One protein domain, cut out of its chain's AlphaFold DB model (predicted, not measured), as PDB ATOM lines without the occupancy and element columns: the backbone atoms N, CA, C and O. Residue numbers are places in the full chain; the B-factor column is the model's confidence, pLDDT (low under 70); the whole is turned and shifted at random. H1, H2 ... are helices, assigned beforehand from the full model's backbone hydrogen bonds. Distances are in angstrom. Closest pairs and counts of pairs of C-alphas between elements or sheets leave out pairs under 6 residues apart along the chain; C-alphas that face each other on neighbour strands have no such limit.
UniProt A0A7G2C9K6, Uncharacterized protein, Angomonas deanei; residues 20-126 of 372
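This is residues 20 to 126 of the 372 residues of an uncharacterized protein of Angomonas deanei (UniProt A0A7G2C9K6). Picture a small rounded cluster of crossed helices: the hairpin of H3 and H4 has H2 packed on H3 and H1 crossing H4, and H5 sits on the far side of H2, near it but loosely placed. H2 lies nearest the middle, while H1 and H5 lie farthest out, and two long links, residues 35 to 47 and 98 to 114, join these outlying helices to the rest. The printed part has 107 residues with five named helices, H1 to H5 in chain order, and no named strand: the class is all helix. The whole is compact, with a radius of gyration of the C-alphas of 13.1 A and spans of 34 by 28 by 27 A.

Start with H1, residues 20 to 34, and look across to H4, residues 84 to 97: they touch, the closest C-alphas being those of Val 30 and Met 84, 5.7 A apart, at a steep tilt of 47 degrees, opposite ways. Next find H2, residues 48 to 57, and H3, residues 62 to 73, which touch at the C-alphas of Ala 52 and Val 65, their closest, 6.0 A apart; their steep tilt is 50 degrees, opposite ways. H3 and H4 form a helical hairpin and touch, with their closest C-alphas, Thr 72 and Val 87, 5.8 A apart, at a steep tilt of 40 degrees. H2 is close to H4 but not clearly touching, the closest C-alphas, Cys 55 and Ile 91, being 7.5 A apart. H5, residues 115 to 126, touches no helix but is close to H2, its Leu 119 C-alpha 7.6 A from that of Val 53, the closest pair. H1 and H2 are apart, as are H4 and H5. In H1, H2, H3, H4 and H5 every O i to N i+4 pair is within hydrogen-bond range.

Find C-alpha 20 at (77.071, 107.843, 95.310); from there H1, the longest helix, runs 21.1 A to Gln 34. H2 runs 14.1 A from Tyr 48, H3 16.6 A from Thr 62 at (92.235, 115.991, 119.009), and H4 19.8 A from Met 84. H5 runs 15.9 A to C-alpha 126 at (93.287, 111.550, 126.684).

The two C-alphas farthest apart, those of Asp 20 and Trp 124, are 38.8 A apart, and the printed part has no cut. The links H1 to H2 and H4 to H5 are long, H2 to H3 is tight and H3 to H4 is short. Residues 46 to 47 pair antiparallel with residues 80 to 81. Mean pLDDT of the printed part is 73.3; it is under 70 at residues 38 to 42 and 98 to 126, and H5 has a mean of 42.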
ATOM      1  N   ASP A  20      76.985 109.300  95.337       72.50
ATOM      2  CA  ASP A  20      77.071 107.843  95.310       72.50
ATOM      3  C   ASP A  20      78.240 107.309  96.160       72.50
ATOM      4  O   ASP A  20      78.102 106.295  96.847       72.50
ATOM      5  N   VAL A  21      79.384 108.004  96.176       75.06
ATOM      6  CA  VAL A  21      80.551 107.642  97.002       75.06
ATOM      7  C   VAL A  21      80.270 107.924  98.473       75.06
ATOM      8  O   VAL A  21      80.605 107.106  99.330       75.06
ATOM      9  N   TYR A  22      79.622 109.053  98.766       79.56
ATOM     10  CA  TYR A  22      79.201 109.391 100.122       79.56
ATOM     11  C   TYR A  22      78.235 108.341 100.684       79.56
ATOM     12  O   TYR A  22      78.444 107.831 101.785       79.56
ATOM     13  N   LEU A  23      77.205 107.979  99.912       80.56
ATOM     14  CA  LEU A  23      76.213 106.983 100.309       80.56
ATOM     15  C   LEU A  23      76.861 105.619 100.556       80.56
ATOM     16  O   LEU A  23      76.645 105.031 101.616       80.56
ATOM     17  N   LEU A  24      77.721 105.158  99.644       80.88
ATOM     18  CA  LEU A  24      78.409 103.875  99.785       80.88
ATOM     19  C   LEU A  24      79.293 103.828 101.044       80.88
ATOM     20  O   LEU A  24      79.226 102.866 101.809       80.88
ATOM     21  N   GLN A  25      80.078 104.882 101.289       81.62
ATOM     22  CA  GLN A  25      80.934 104.975 102.477       81.62
ATOM     23  C   GLN A  25      80.126 105.100 103.769       81.62
ATOM     24  O   GLN A  25      80.524 104.558 104.800       81.62
ATOM     25  N   SER A  26      78.980 105.785 103.723       85.31
ATOM     26  CA  SER A  26      78.080 105.893 104.871       85.31
ATOM     27  C   SER A  26      77.480 104.538 105.239       85.31
ATOM     28  O   SER A  26      77.530 104.154 106.406       85.31
ATOM     29  N   GLU A  27      77.011 103.757 104.259       85.88
ATOM     30  CA  GLU A  27      76.484 102.414 104.502       85.88
ATOM     31  C   GLU A  27      77.554 101.475 105.063       85.88
ATOM     32  O   GLU A  27      77.283 100.688 105.972       85.88
ATOM     33  N   GLU A  28      78.773 101.545 104.529       84.19
ATOM     34  CA  GLU A  28      79.884 100.711 104.975       84.19
ATOM     35  C   GLU A  28      80.303 101.043 106.413       84.19
ATOM     36  O   GLU A  28      80.439 100.138 107.243       84.19
ATOM     37  N   LEU A  29      80.417 102.333 106.743       86.00
ATOM     38  CA  LEU A  29      80.727 102.789 108.096       86.00
ATOM     39  C   LEU A  29      79.622 102.411 109.090       86.00
ATOM     40  O   LEU A  29      79.918 101.925 110.180       86.00
ATOM     41  N   VAL A  30      78.348 102.555 108.712       87.12
ATOM     42  CA  VAL A  30      77.219 102.129 109.553       87.12
ATOM     43  C   VAL A  30      77.262 100.621 109.801       87.12
ATOM     44  O   VAL A  30      77.132 100.196 110.949       87.12
ATOM     45  N   ARG A  31      77.503  99.802 108.768       85.12
ATOM     46  CA  ARG A  31      77.644  98.343 108.929       85.12
ATOM     47  C   ARG A  31      78.790  97.991 109.874       85.12
ATOM     48  O   ARG A  31      78.626  97.116 110.724       85.12
ATOM     49  N   LEU A  32      79.925  98.680 109.767       85.06
ATOM     50  CA  LEU A  32      81.070  98.487 110.657       85.06
ATOM     51  C   LEU A  32      80.698  98.794 112.112       85.06
ATOM     52  O   LEU A  32      80.966  97.980 112.992       85.06
ATOM     53  N   LEU A  33      80.043  99.929 112.361       86.25
ATOM     54  CA  LEU A  33      79.634 100.352 113.703       86.25
ATOM     55  C   LEU A  33      78.545  99.455 114.319       86.25
ATOM     56  O   LEU A  33      78.497  99.263 115.533       86.25
ATOM     57  N   GLN A  34      77.678  98.872 113.489       87.00
ATOM     58  CA  GLN A  34      76.652  97.921 113.925       87.00
ATOM     59  C   GLN A  34      77.204  96.516 114.192       87.00
ATOM     60  O   GLN A  34      76.554  95.720 114.871       87.00
ATOM     61  N   THR A  35      78.390  96.189 113.676       83.00
ATOM     62  CA  THR A  35      78.972  94.857 113.838       83.00
ATOM     63  C   THR A  35      79.611  94.727 115.225       83.00
ATOM     64  O   THR A  35      80.512  95.498 115.558       83.00
ATOM     65  N   PRO A  36      79.193  93.759 116.062       80.56
ATOM     66  CA  PRO A  36      79.909  93.456 117.292       80.56
ATOM     67  C   PRO A  36      81.275  92.845 116.940       80.56
ATOM     68  O   PRO A  36      81.362  91.944 116.110       80.56
ATOM     69  N   ARG A  37      82.348  93.313 117.567       75.50
ATOM     70  CA  ARG A  37      83.703  92.773 117.442       75.50
ATOM     71  C   ARG A  37      84.059  91.940 118.694       75.50
ATOM     72  O   ARG A  37      83.285  91.902 119.655       75.50
ATOM     73  N   PRO A  38      85.194  91.228 118.690       61.38
ATOM     74  CA  PRO A  38      85.489  90.222 119.706       61.38
ATOM     75  C   PRO A  38      85.972  90.801 121.044       61.38
ATOM     76  O   PRO A  38      85.830  90.130 122.061       61.38
ATOM     77  N   GLU A  39      86.495  92.032 121.071       62.72
ATOM     78  CA  GLU A  39      87.070  92.645 122.285       62.72
ATOM     79  C   GLU A  39      86.064  93.468 123.114       62.72
ATOM     80  O   GLU A  39      86.390  93.945 124.201       62.72
ATOM     81  N   GLY A  40      84.817  93.579 122.640       62.53
ATOM     82  CA  GLY A  40      83.740  94.342 123.281       62.53
ATOM     83  C   GLY A  40      83.650  95.808 122.834       62.53
ATOM     84  O   GLY A  40      84.651  96.434 122.502       62.53
ATOM     85  N   GLY A  41      82.416  96.320 122.813       67.69
ATOM     86  CA  GLY A  41      81.979  97.562 122.153       67.69
ATOM     87  C   GLY A  41      80.924  97.207 121.111       67.69
ATOM     88  O   GLY A  41      80.579  96.021 121.017       67.69
ATOM     89  N   TYR A  42      80.466  98.126 120.255       59.66
ATOM     90  CA  TYR A  42      80.084  97.628 118.943       59.66
ATOM     91  C   TYR A  42      78.674  97.944 118.512       59.66
ATOM     92  O   TYR A  42      78.079  98.886 118.995       59.66
ATOM     93  N   GLY A  43      78.070  96.988 117.794       77.94
ATOM     94  CA  GLY A  43      76.715  96.500 118.095       77.94
ATOM     95  C   GLY A  43      75.585  97.530 118.033       77.94
ATOM     96  O   GLY A  43      74.498  97.255 118.538       77.94
ATOM     97  N   GLY A  44      75.834  98.707 117.452       82.38
ATOM     98  CA  GLY A  44      74.923  99.849 117.469       82.38
ATOM     99  C   GLY A  44      75.050 100.790 118.679       82.38
ATOM    100  O   GLY A  44      74.216 101.678 118.813       82.38
ATOM    101  N   HIS A  45      76.057 100.628 119.537       86.81
ATOM    102  CA  HIS A  45      76.363 101.466 120.695       86.81
ATOM    103  C   HIS A  45      77.823 101.920 120.640       86.81
ATOM    104  O   HIS A  45      78.736 101.100 120.689       86.81
ATOM    105  N   LEU A  46      78.041 103.232 120.577       87.50
ATOM    106  CA  LEU A  46      79.382 103.802 120.502       87.50
ATOM    107  C   LEU A  46      79.663 104.703 121.704       87.50
ATOM    108  O   LEU A  46      78.911 105.644 121.988       87.50
ATOM    109  N   HIS A  47      80.775 104.441 122.388       88.31
ATOM    110  CA  HIS A  47      81.289 105.303 123.450       88.31
ATOM    111  C   HIS A  47      82.354 106.272 122.928       88.31
ATOM    112  O   HIS A  47      83.035 105.991 121.946       88.31
ATOM    113  N   TYR A  48      82.561 107.386 123.640       87.12
ATOM    114  CA  TYR A  48      83.574 108.385 123.275       87.12
ATOM    115  C   TYR A  48      84.975 107.778 123.091       87.12
ATOM    116  O   TYR A  48      85.675 108.131 122.152       87.12
ATOM    117  N   GLY A  49      85.375 106.827 123.945       84.31
ATOM    118  CA  GLY A  49      86.686 106.177 123.824       84.31
ATOM    119  C   GLY A  49      86.855 105.428 122.499       84.31
ATOM    120  O   GLY A  49      87.868 105.585 121.828       84.31
ATOM    121  N   GLU A  50      85.841 104.672 122.084       85.75
ATOM    122  CA  GLU A  50      85.839 103.930 120.815       85.75
ATOM    123  C   GLU A  50      85.759 104.874 119.609       85.75
ATOM    124  O   GLU A  50      86.433 104.665 118.600       85.75
ATOM    125  N   PHE A  51      84.965 105.938 119.735       87.69
ATOM    126  CA  PHE A  51      84.847 106.993 118.735       87.69
ATOM    127  C   PHE A  51      86.179 107.718 118.515       87.69
ATOM    128  O   PHE A  51      86.629 107.844 117.379       87.69
ATOM    129  N   ALA A  52      86.849 108.140 119.589       86.62
ATOM    130  CA  ALA A  52      88.132 108.828 119.516       86.62
ATOM    131  C   ALA A  52      89.186 107.957 118.822       86.62
ATOM    132  O   ALA A  52      89.914 108.428 117.950       86.62
ATOM    133  N   VAL A  53      89.214 106.661 119.135       84.31
ATOM    134  CA  VAL A  53      90.090 105.692 118.465       84.31
ATOM    135  C   VAL A  53      89.799 105.615 116.969       84.31
ATOM    136  O   VAL A  53      90.715 105.727 116.157       84.31
ATOM    137  N   LEU A  54      88.531 105.472 116.588       85.94
ATOM    138  CA  LEU A  54      88.139 105.427 115.182       85.94
ATOM    139  C   LEU A  54      88.554 106.706 114.435       85.94
ATOM    140  O   LEU A  54      89.137 106.628 113.357       85.94
ATOM    141  N   CYS A  55      88.304 107.876 115.017       86.19
ATOM    142  CA  CYS A  55      88.634 109.160 114.407       86.19
ATOM    143  C   CYS A  55      90.147 109.407 114.322       86.19
ATOM    144  O   CYS A  55      90.624 109.899 113.302       86.19
ATOM    145  N   THR A  56      90.926 109.018 115.337       84.19
ATOM    146  CA  THR A  56      92.398 109.102 115.263       84.19
ATOM    147  C   THR A  56      92.966 108.217 114.154       84.19
ATOM    148  O   THR A  56      93.850 108.663 113.426       84.19
ATOM    149  N   TYR A  57      92.412 107.017 113.942       81.19
ATOM    150  CA  TYR A  57      92.792 106.157 112.815       81.19
ATOM    151  C   TYR A  57      92.477 106.802 111.456       81.19
ATOM    152  O   TYR A  57      93.250 106.681 110.508       81.19
ATOM    153  N   LEU A  58      91.369 107.542 111.370       83.06
ATOM    154  CA  LEU A  58      90.996 108.333 110.193       83.06
ATOM    155  C   LEU A  58      91.823 109.627 110.040       83.06
ATOM    156  O   LEU A  58      91.616 110.376 109.085       83.06
ATOM    157  N   GLY A  59      92.770 109.890 110.949       81.44
ATOM    158  CA  GLY A  59      93.689 111.026 110.893       81.44
ATOM    159  C   GLY A  59      93.156 112.317 111.516       81.44
ATOM    160  O   GLY A  59      93.664 113.391 111.194       81.44
ATOM    161  N   PHE A  60      92.139 112.243 112.378       85.56
ATOM    162  CA  PHE A  60      91.554 113.426 113.011       85.56
ATOM    163  C   PHE A  60      92.513 113.985 114.068       85.56
ATOM    164  O   PHE A  60      93.134 113.234 114.825       85.56
ATOM    165  N   THR A  61      92.599 115.312 114.165       86.81
ATOM    166  CA  THR A  61      93.249 115.969 115.306       86.81
ATOM    167  C   THR A  61      92.387 115.838 116.560       86.81
ATOM    168  O   THR A  61      91.181 115.619 116.480       86.81
ATOM    169  N   THR A  62      92.979 116.023 117.739       85.75
ATOM    170  CA  THR A  62      92.235 115.991 119.009       85.75
ATOM    171  C   THR A  62      91.080 116.994 119.033       85.75
ATOM    172  O   THR A  62      89.997 116.662 119.499       85.75
ATOM    173  N   GLU A  63      91.277 118.190 118.472       88.25
ATOM    174  CA  GLU A  63      90.224 119.208 118.350       88.25
ATOM    175  C   GLU A  63      89.089 118.740 117.424       88.25
ATOM    176  O   GLU A  63      87.920 118.862 117.772       88.25
ATOM    177  N   GLN A  64      89.420 118.113 116.291       88.00
ATOM    178  CA  GLN A  64      88.423 117.569 115.363       88.00
ATOM    179  C   GLN A  64      87.629 116.408 115.967       88.00
ATOM    180  O   GLN A  64      86.448 116.261 115.665       88.00
ATOM    181  N   VAL A  65      88.258 115.583 116.810       89.50
ATOM    182  CA  VAL A  65      87.565 114.515 117.545       89.50
ATOM    183  C   VAL A  65      86.524 115.114 118.492       89.50
ATOM    184  O   VAL A  65      85.376 114.680 118.474       89.50
ATOM    185  N   GLU A  66      86.894 116.124 119.281       89.88
ATOM    186  CA  GLU A  66      85.973 116.784 120.218       89.88
ATOM    187  C   GLU A  66      84.820 117.492 119.501       89.88
ATOM    188  O   GLU A  66      83.658 117.311 119.873       89.88
ATOM    189  N   ASP A  67      85.119 118.248 118.443       90.00
ATOM    190  CA  ASP A  67      84.109 118.973 117.671       90.00
ATOM    191  C   ASP A  67      83.137 118.000 116.983       90.00
ATOM    192  O   ASP A  67      81.916 118.144 117.092       90.00
ATOM    193  N   CYS A  68      83.659 116.938 116.359       89.12
ATOM    194  CA  CYS A  68      82.840 115.916 115.707       89.12
ATOM    195  C   CYS A  68      81.986 115.134 116.719       89.12
ATOM    196  O   CYS A  68      80.820 114.819 116.451       89.12
ATOM    197  N   TRP A  69      82.524 114.856 117.911       90.31
ATOM    198  CA  TRP A  69      81.765 114.238 118.998       90.31
ATOM    199  C   TRP A  69      80.642 115.153 119.495       90.31
ATOM    200  O   TRP A  69      79.502 114.708 119.660       90.31
ATOM    201  N   TYR A  70      80.927 116.441 119.684       89.38
ATOM    202  CA  TYR A  70      79.940 117.427 120.114       89.38
ATOM    203  C   TYR A  70      78.803 117.592 119.096       89.38
ATOM    204  O   TYR A  70      77.630 117.621 119.488       89.38
ATOM    205  N   ASP A  71      79.136 117.639 117.805       88.88
ATOM    206  CA  ASP A  71      78.167 117.698 116.709       88.88
ATOM    207  C   ASP A  71      77.302 116.433 116.656       88.88
ATOM    208  O   ASP A  71      76.077 116.514 116.560       88.88
ATOM    209  N   THR A  72      77.908 115.259 116.839       87.88
ATOM    210  CA  THR A  72      77.186 113.977 116.913       87.88
ATOM    211  C   THR A  72      76.192 113.953 118.081       87.88
ATOM    212  O   THR A  72      75.048 113.496 117.946       87.88
ATOM    213  N   LEU A  73      76.607 114.481 119.235       87.06
ATOM    214  CA  LEU A  73      75.783 114.591 120.436       87.06
ATOM    215  C   LEU A  73      74.744 115.717 120.372       87.06
ATOM    216  O   LEU A  73      73.826 115.740 121.196       87.06
ATOM    217  N   MET A  74      74.861 116.654 119.425       81.75
ATOM    218  CA  MET A  74      74.007 117.844 119.320       81.75
ATOM    219  C   MET A  74      73.930 118.636 120.640       81.75
ATOM    220  O   MET A  74      72.879 119.171 121.009       81.75
ATOM    221  N   GLY A  75      75.033 118.668 121.396       73.00
ATOM    222  CA  GLY A  75      75.111 119.309 122.713       73.00
ATOM    223  C   GLY A  75      74.346 118.602 123.844       73.00
ATOM    224  O   GLY A  75      74.136 119.202 124.901       73.00
ATOM    225  N   GLN A  76      73.911 117.351 123.657       76.31
ATOM    226  CA  GLN A  76      73.316 116.541 124.725       76.31
ATOM    227  C   GLN A  76      74.400 115.757 125.483       76.31
ATOM    228  O   GLN A  76      75.236 115.118 124.852       76.31
ATOM    229  N   PRO A  77      74.393 115.738 126.830       73.19
ATOM    230  CA  PRO A  77      75.375 114.992 127.611       73.19
ATOM    231  C   PRO A  77      75.006 113.500 127.656       73.19
ATOM    232  O   PRO A  77      74.536 112.992 128.675       73.19
ATOM    233  N   LEU A  78      75.174 112.800 126.534       78.69
ATOM    234  CA  LEU A  78      74.975 111.355 126.451       78.69
ATOM    235  C   LEU A  78      76.313 110.637 126.644       78.69
ATOM    236  O   LEU A  78      77.351 111.071 126.150       78.69
ATOM    237  N   ARG A  79      76.281 109.525 127.384       77.25
ATOM    238  CA  ARG A  79      77.460 108.676 127.627       77.25
ATOM    239  C   ARG A  79      77.754 107.731 126.454       77.25
ATOM    240  O   ARG A  79      78.869 107.232 126.319       77.25
ATOM    241  N   GLU A  80      76.743 107.474 125.636       83.81
ATOM    242  CA  GLU A  80      76.788 106.582 124.486       83.81
ATOM    243  C   GLU A  80      75.887 107.118 123.379       83.81
ATOM    244  O   GLU A  80      74.882 107.785 123.648       83.81
ATOM    245  N   VAL A  81      76.250 106.819 122.136       85.75
ATOM    246  CA  VAL A  81      75.457 107.148 120.955       85.75
ATOM    247  C   VAL A  81      74.938 105.853 120.354       85.75
ATOM    248  O   VAL A  81      75.708 104.929 120.115       85.75
ATOM    249  N   THR A  82      73.629 105.793 120.113       86.75
ATOM    250  CA  THR A  82      72.957 104.643 119.481       86.75
ATOM    251  C   THR A  82      72.631 104.873 118.007       86.75
ATOM    252  O   THR A  82      72.263 103.955 117.280       86.75
ATOM    253  N   ASP A  83      72.710 106.124 117.558       87.94
ATOM    254  CA  ASP A  83      72.370 106.526 116.198       87.94
ATOM    255  C   ASP A  83      73.609 106.462 115.300       87.94
ATOM    256  O   ASP A  83      74.358 107.431 115.169       87.94
ATOM    257  N   MET A  84      73.851 105.281 114.728       89.31
ATOM    258  CA  MET A  84      75.040 105.016 113.910       89.31
ATOM    259  C   MET A  84      75.018 105.755 112.570       89.31
ATOM    260  O   MET A  84      76.080 106.108 112.063       89.31
ATOM    261  N   GLU A  85      73.835 106.027 112.011       87.38
ATOM    262  CA  GLU A  85      73.689 106.796 110.767       87.38
ATOM    263  C   GLU A  85      74.170 108.229 110.970       87.38
ATOM    264  O   GLU A  85      74.941 108.764 110.174       87.38
ATOM    265  N   ARG A  86      73.786 108.829 112.100       87.69
ATOM    266  CA  ARG A  86      74.241 110.163 112.482       87.69
ATOM    267  C   ARG A  86      75.742 110.212 112.743       87.69
ATOM    268  O   ARG A  86      76.404 111.133 112.275       87.69
ATOM    269  N   VAL A  87      76.280 109.233 113.472       89.19
ATOM    270  CA  VAL A  87      77.730 109.129 113.714       89.19
ATOM    271  C   VAL A  87      78.478 109.067 112.383       89.19
ATOM    272  O   VAL A  87      79.407 109.841 112.159       89.19
ATOM    273  N   ALA A  88      78.047 108.185 111.477       88.06
ATOM    274  CA  ALA A  88      78.664 108.040 110.168       88.06
ATOM    275  C   ALA A  88      78.576 109.334 109.347       88.06
ATOM    276  O   ALA A  88      79.562 109.729 108.726       88.06
ATOM    277  N   HIS A  89      77.434 110.026 109.400       88.00
ATOM    278  CA  HIS A  89      77.240 111.302 108.721       88.00
ATOM    279  C   HIS A  89      78.282 112.340 109.149       88.00
ATOM    280  O   HIS A  89      78.981 112.881 108.294       88.00
ATOM    281  N   TYR A  90      78.429 112.577 110.457       89.12
ATOM    282  CA  TYR A  90      79.362 113.586 110.963       89.12
ATOM    283  C   TYR A  90      80.822 113.200 110.743       89.12
ATOM    284  O   TYR A  90      81.595 114.045 110.296       89.12
ATOM    285  N   ILE A  91      81.203 111.937 110.958       89.06
ATOM    286  CA  ILE A  91      82.569 111.481 110.662       89.06
ATOM    287  C   ILE A  91      82.903 111.754 109.190       89.06
ATOM    288  O   ILE A  91      83.927 112.366 108.891       89.06
ATOM    289  N   LEU A  92      82.017 111.379 108.265       86.62
ATOM    290  CA  LEU A  92      82.243 111.603 106.840       86.62
ATOM    291  C   LEU A  92      82.269 113.091 106.480       86.62
ATOM    292  O   LEU A  92      83.135 113.503 105.712       86.62
ATOM    293  N   CYS A  93      81.399 113.923 107.058       86.06
ATOM    294  CA  CYS A  93      81.442 115.373 106.852       86.06
ATOM    295  C   CYS A  93      82.807 115.968 107.222       86.06
ATOM    296  O   CYS A  93      83.337 116.788 106.468       86.06
ATOM    297  N   TYR A  94      83.399 115.535 108.336       85.00
ATOM    298  CA  TYR A  94      84.732 115.973 108.749       85.00
ATOM    299  C   TYR A  94      85.833 115.400 107.843       85.00
ATOM    300  O   TYR A  94      86.744 116.138 107.463       85.00
ATOM    301  N   CYS A  95      85.716 114.145 107.397       83.06
ATOM    302  CA  CYS A  95      86.653 113.558 106.436       83.06
ATOM    303  C   CYS A  95      86.682 114.326 105.104       83.06
ATOM    304  O   CYS A  95      87.749 114.726 104.633       83.06
ATOM    305  N   PHE A  96      85.508 114.573 104.515       78.25
ATOM    306  CA  PHE A  96      85.378 115.265 103.231       78.25
ATOM    307  C   PHE A  96      85.739 116.750 103.320       78.25
ATOM    308  O   PHE A  96      86.308 117.296 102.378       78.25
ATOM    309  N   SER A  97      85.472 117.401 104.456       74.81
ATOM    310  CA  SER A  97      85.861 118.802 104.676       74.81
ATOM    311  C   SER A  97      87.369 118.963 104.909       74.81
ATOM    312  O   SER A  97      87.936 120.004 104.580       74.81
ATOM    313  N   GLY A  98      88.026 117.940 105.464       62.09
ATOM    314  CA  GLY A  98      89.457 117.937 105.775       62.09
ATOM    315  C   GLY A  98      90.375 117.413 104.665       62.09
ATOM    316  O   GLY A  98      91.585 117.391 104.872       62.09
ATOM    317  N   ASN A  99      89.842 116.983 103.511       59.78
ATOM    318  CA  ASN A  99      90.570 116.191 102.501       59.78
ATOM    319  C   ASN A  99      91.240 114.930 103.089       59.78
ATOM    320  O   ASN A  99      92.302 114.507 102.624       59.78
ATOM    321  N   LEU A 100      90.646 114.339 104.127       60.84
ATOM    322  CA  LEU A 100      91.156 113.113 104.732       60.84
ATOM    323  C   LEU A 100      90.757 111.925 103.854       60.84
ATOM    324  O   LEU A 100      89.612 111.809 103.413       60.84
ATOM    325  N   THR A 101      91.699 111.020 103.588       57.19
ATOM    326  CA  THR A 101      91.385 109.781 102.874       57.19
ATOM    327  C   THR A 101      90.581 108.864 103.781       57.19
ATOM    328  O   THR A 101      91.108 108.350 104.766       57.19
ATOM    329  N   VAL A 102      89.318 108.626 103.419       59.56
ATOM    330  CA  VAL A 102      88.444 107.646 104.075       59.56
ATOM    331  C   VAL A 102      88.939 106.242 103.722       59.56
ATOM    332  O   VAL A 102      88.453 105.598 102.797       59.56
ATOM    333  N   SER A 103      89.968 105.775 104.427       59.25
ATOM    334  CA  SER A 103      90.329 104.362 104.454       59.25
ATOM    335  C   SER A 103      89.639 103.749 105.665       59.25
ATOM    336  O   SER A 103      90.126 103.843 106.791       59.25
ATOM    337  N   LEU A 104      88.450 103.189 105.437       61.44
ATOM    338  CA  LEU A 104      87.703 102.493 106.478       61.44
ATOM    339  C   LEU A 104      88.517 101.272 106.938       61.44
ATOM    340  O   LEU A 104      88.889 100.440 106.104       61.44
ATOM    341  N   PRO A 105      88.832 101.150 108.239       56.09
ATOM    342  CA  PRO A 105      89.530  99.978 108.735       56.09
ATOM    343  C   PRO A 105      88.644  98.747 108.543       56.09
ATOM    344  O   PRO A 105      87.487  98.730 108.959       56.09
ATOM    345  N   SER A 106      89.188  97.684 107.948       49.12
ATOM    346  CA  SER A 106      88.528  96.380 108.000       49.12
ATOM    347  C   SER A 106      88.369  95.981 109.469       49.12
ATOM    348  O   SER A 106      89.309  96.140 110.247       49.12
ATOM    349  N   ALA A 107      87.205  95.450 109.861       46.47
ATOM    350  CA  ALA A 107      86.920  95.052 111.245       46.47
ATOM    351  C   ALA A 107      87.980  94.096 111.844       46.47
ATOM    352  O   ALA A 107      88.117  94.026 113.063       46.47
ATOM    353  N   ALA A 108      88.754  93.411 110.993       36.19
ATOM    354  CA  ALA A 108      89.881  92.559 111.365       36.19
ATOM    355  C   ALA A 108      91.160  93.327 111.775       36.19
ATOM    356  O   ALA A 108      91.900  92.858 112.630       36.19
ATOM    357  N   LEU A 109      91.417  94.519 111.222       41.16
ATOM    358  CA  LEU A 109      92.659  95.281 111.449       41.16
ATOM    359  C   LEU A 109      92.695  96.041 112.779       41.16
ATOM    360  O   LEU A 109      93.749  96.508 113.197       41.16
ATOM    361  N   LEU A 110      91.556  96.151 113.460       49.28
ATOM    362  CA  LEU A 110      91.474  96.705 114.813       49.28
ATOM    363  C   LEU A 110      91.556  95.608 115.888       49.28
ATOM    364  O   LEU A 110      91.282  95.896 117.049       49.28
ATOM    365  N   SER A 111      91.900  94.373 115.495       43.09
ATOM    366  CA  SER A 111      91.902  93.187 116.357       43.09
ATOM    367  C   SER A 111      93.224  92.403 116.368       43.09
ATOM    368  O   SER A 111      93.249  91.323 116.945       43.09
ATOM    369  N   GLU A 112      94.320  92.890 115.773       36.97
ATOM    370  CA  GLU A 112      95.605  92.168 115.804       36.97
ATOM    371  C   GLU A 112      96.750  93.037 116.348       36.97
ATOM    372  O   GLU A 112      97.279  93.911 115.664       36.97
ATOM    373  N   ASP A 113      97.102  92.774 117.612       43.50
ATOM    374  CA  ASP A 113      98.429  92.795 118.257       43.50
ATOM    375  C   ASP A 113      99.374  94.011 118.130       43.50
ATOM    376  O   ASP A 113     100.411  94.028 118.785       43.50
ATOM    377  N   HIS A 114      99.043  95.063 117.380       40.25
ATOM    378  CA  HIS A 114      99.846  96.298 117.288       40.25
ATOM    379  C   HIS A 114      99.066  97.566 117.650       40.25
ATOM    380  O   HIS A 114      99.669  98.585 117.978       40.25
ATOM    381  N   ALA A 115      97.732  97.512 117.657       43.22
ATOM    382  CA  ALA A 115      96.915  98.632 118.114       43.22
ATOM    383  C   ALA A 115      96.896  98.737 119.648       43.22
ATOM    384  O   ALA A 115      96.766  99.838 120.166       43.22
ATOM    385  N   GLY A 116      97.064  97.632 120.387       39.41
ATOM    386  CA  GLY A 116      96.912  97.587 121.849       39.41
ATOM    387  C   GLY A 116      97.898  98.461 122.638       39.41
ATOM    388  O   GLY A 116      97.512  99.055 123.645       39.41
ATOM    389  N   GLU A 117      99.143  98.605 122.173       40.66
ATOM    390  CA  GLU A 117     100.168  99.404 122.865       40.66
ATOM    391  C   GLU A 117     100.066 100.906 122.545       40.66
ATOM    392  O   GLU A 117     100.196 101.739 123.447       40.66
ATOM    393  N   GLU A 118      99.748 101.277 121.298       44.22
ATOM    394  CA  GLU A 118      99.440 102.673 120.943       44.22
ATOM    395  C   GLU A 118      98.091 103.122 121.515       44.22
ATOM    396  O   GLU A 118      97.976 104.256 121.977       44.22
ATOM    397  N   LEU A 119      97.102 102.224 121.591       43.91
ATOM    398  CA  LEU A 119      95.808 102.465 122.233       43.91
ATOM    399  C   LEU A 119      95.962 102.741 123.720       43.91
ATOM    400  O   LEU A 119      95.385 103.703 124.215       43.91
ATOM    401  N   GLN A 120      96.774 101.958 124.435       42.34
ATOM    402  CA  GLN A 120      97.057 102.246 125.841       42.34
ATOM    403  C   GLN A 120      97.783 103.586 126.007       42.34
ATOM    404  O   GLN A 120      97.493 104.322 126.950       42.34
ATOM    405  N   LYS A 121      98.689 103.935 125.087       43.78
ATOM    406  CA  LYS A 121      99.450 105.193 125.122       43.78
ATOM    407  C   LYS A 121      98.575 106.416 124.797       43.78
ATOM    408  O   LYS A 121      98.734 107.443 125.454       43.78
ATOM    409  N   LEU A 122      97.635 106.304 123.854       45.66
ATOM    410  CA  LEU A 122      96.691 107.361 123.459       45.66
ATOM    411  C   LEU A 122      95.547 107.526 124.469       45.66
ATOM    412  O   LEU A 122      95.223 108.651 124.846       45.66
ATOM    413  N   LEU A 123      95.000 106.425 124.995       41.69
ATOM    414  CA  LEU A 123      93.974 106.438 126.047       41.69
ATOM    415  C   LEU A 123      94.528 106.986 127.377       41.69
ATOM    416  O   LEU A 123      93.824 107.672 128.117       41.69
ATOM    417  N   TRP A 124      95.813 106.743 127.674       40.66
ATOM    418  CA  TRP A 124      96.492 107.321 128.843       40.66
ATOM    419  C   TRP A 124      96.760 108.828 128.700       40.66
ATOM    420  O   TRP A 124      96.838 109.530 129.708       40.66
ATOM    421  N   GLN A 125      96.876 109.338 127.470       39.38
ATOM    422  CA  GLN A 125      97.048 110.769 127.194       39.38
ATOM    423  C   GLN A 125      95.714 111.531 127.173       39.38
ATOM    424  O   GLN A 125      95.665 112.651 127.673       39.38
ATOM    425  N   SER A 126      94.624 110.926 126.685       37.19
ATOM    426  CA  SER A 126      93.287 111.550 126.684       37.19
ATOM    427  C   SER A 126      92.550 111.436 128.029       37.19
ATOM    428  O   SER A 126      91.703 112.267 128.355       37.19
TER     429      SER A 126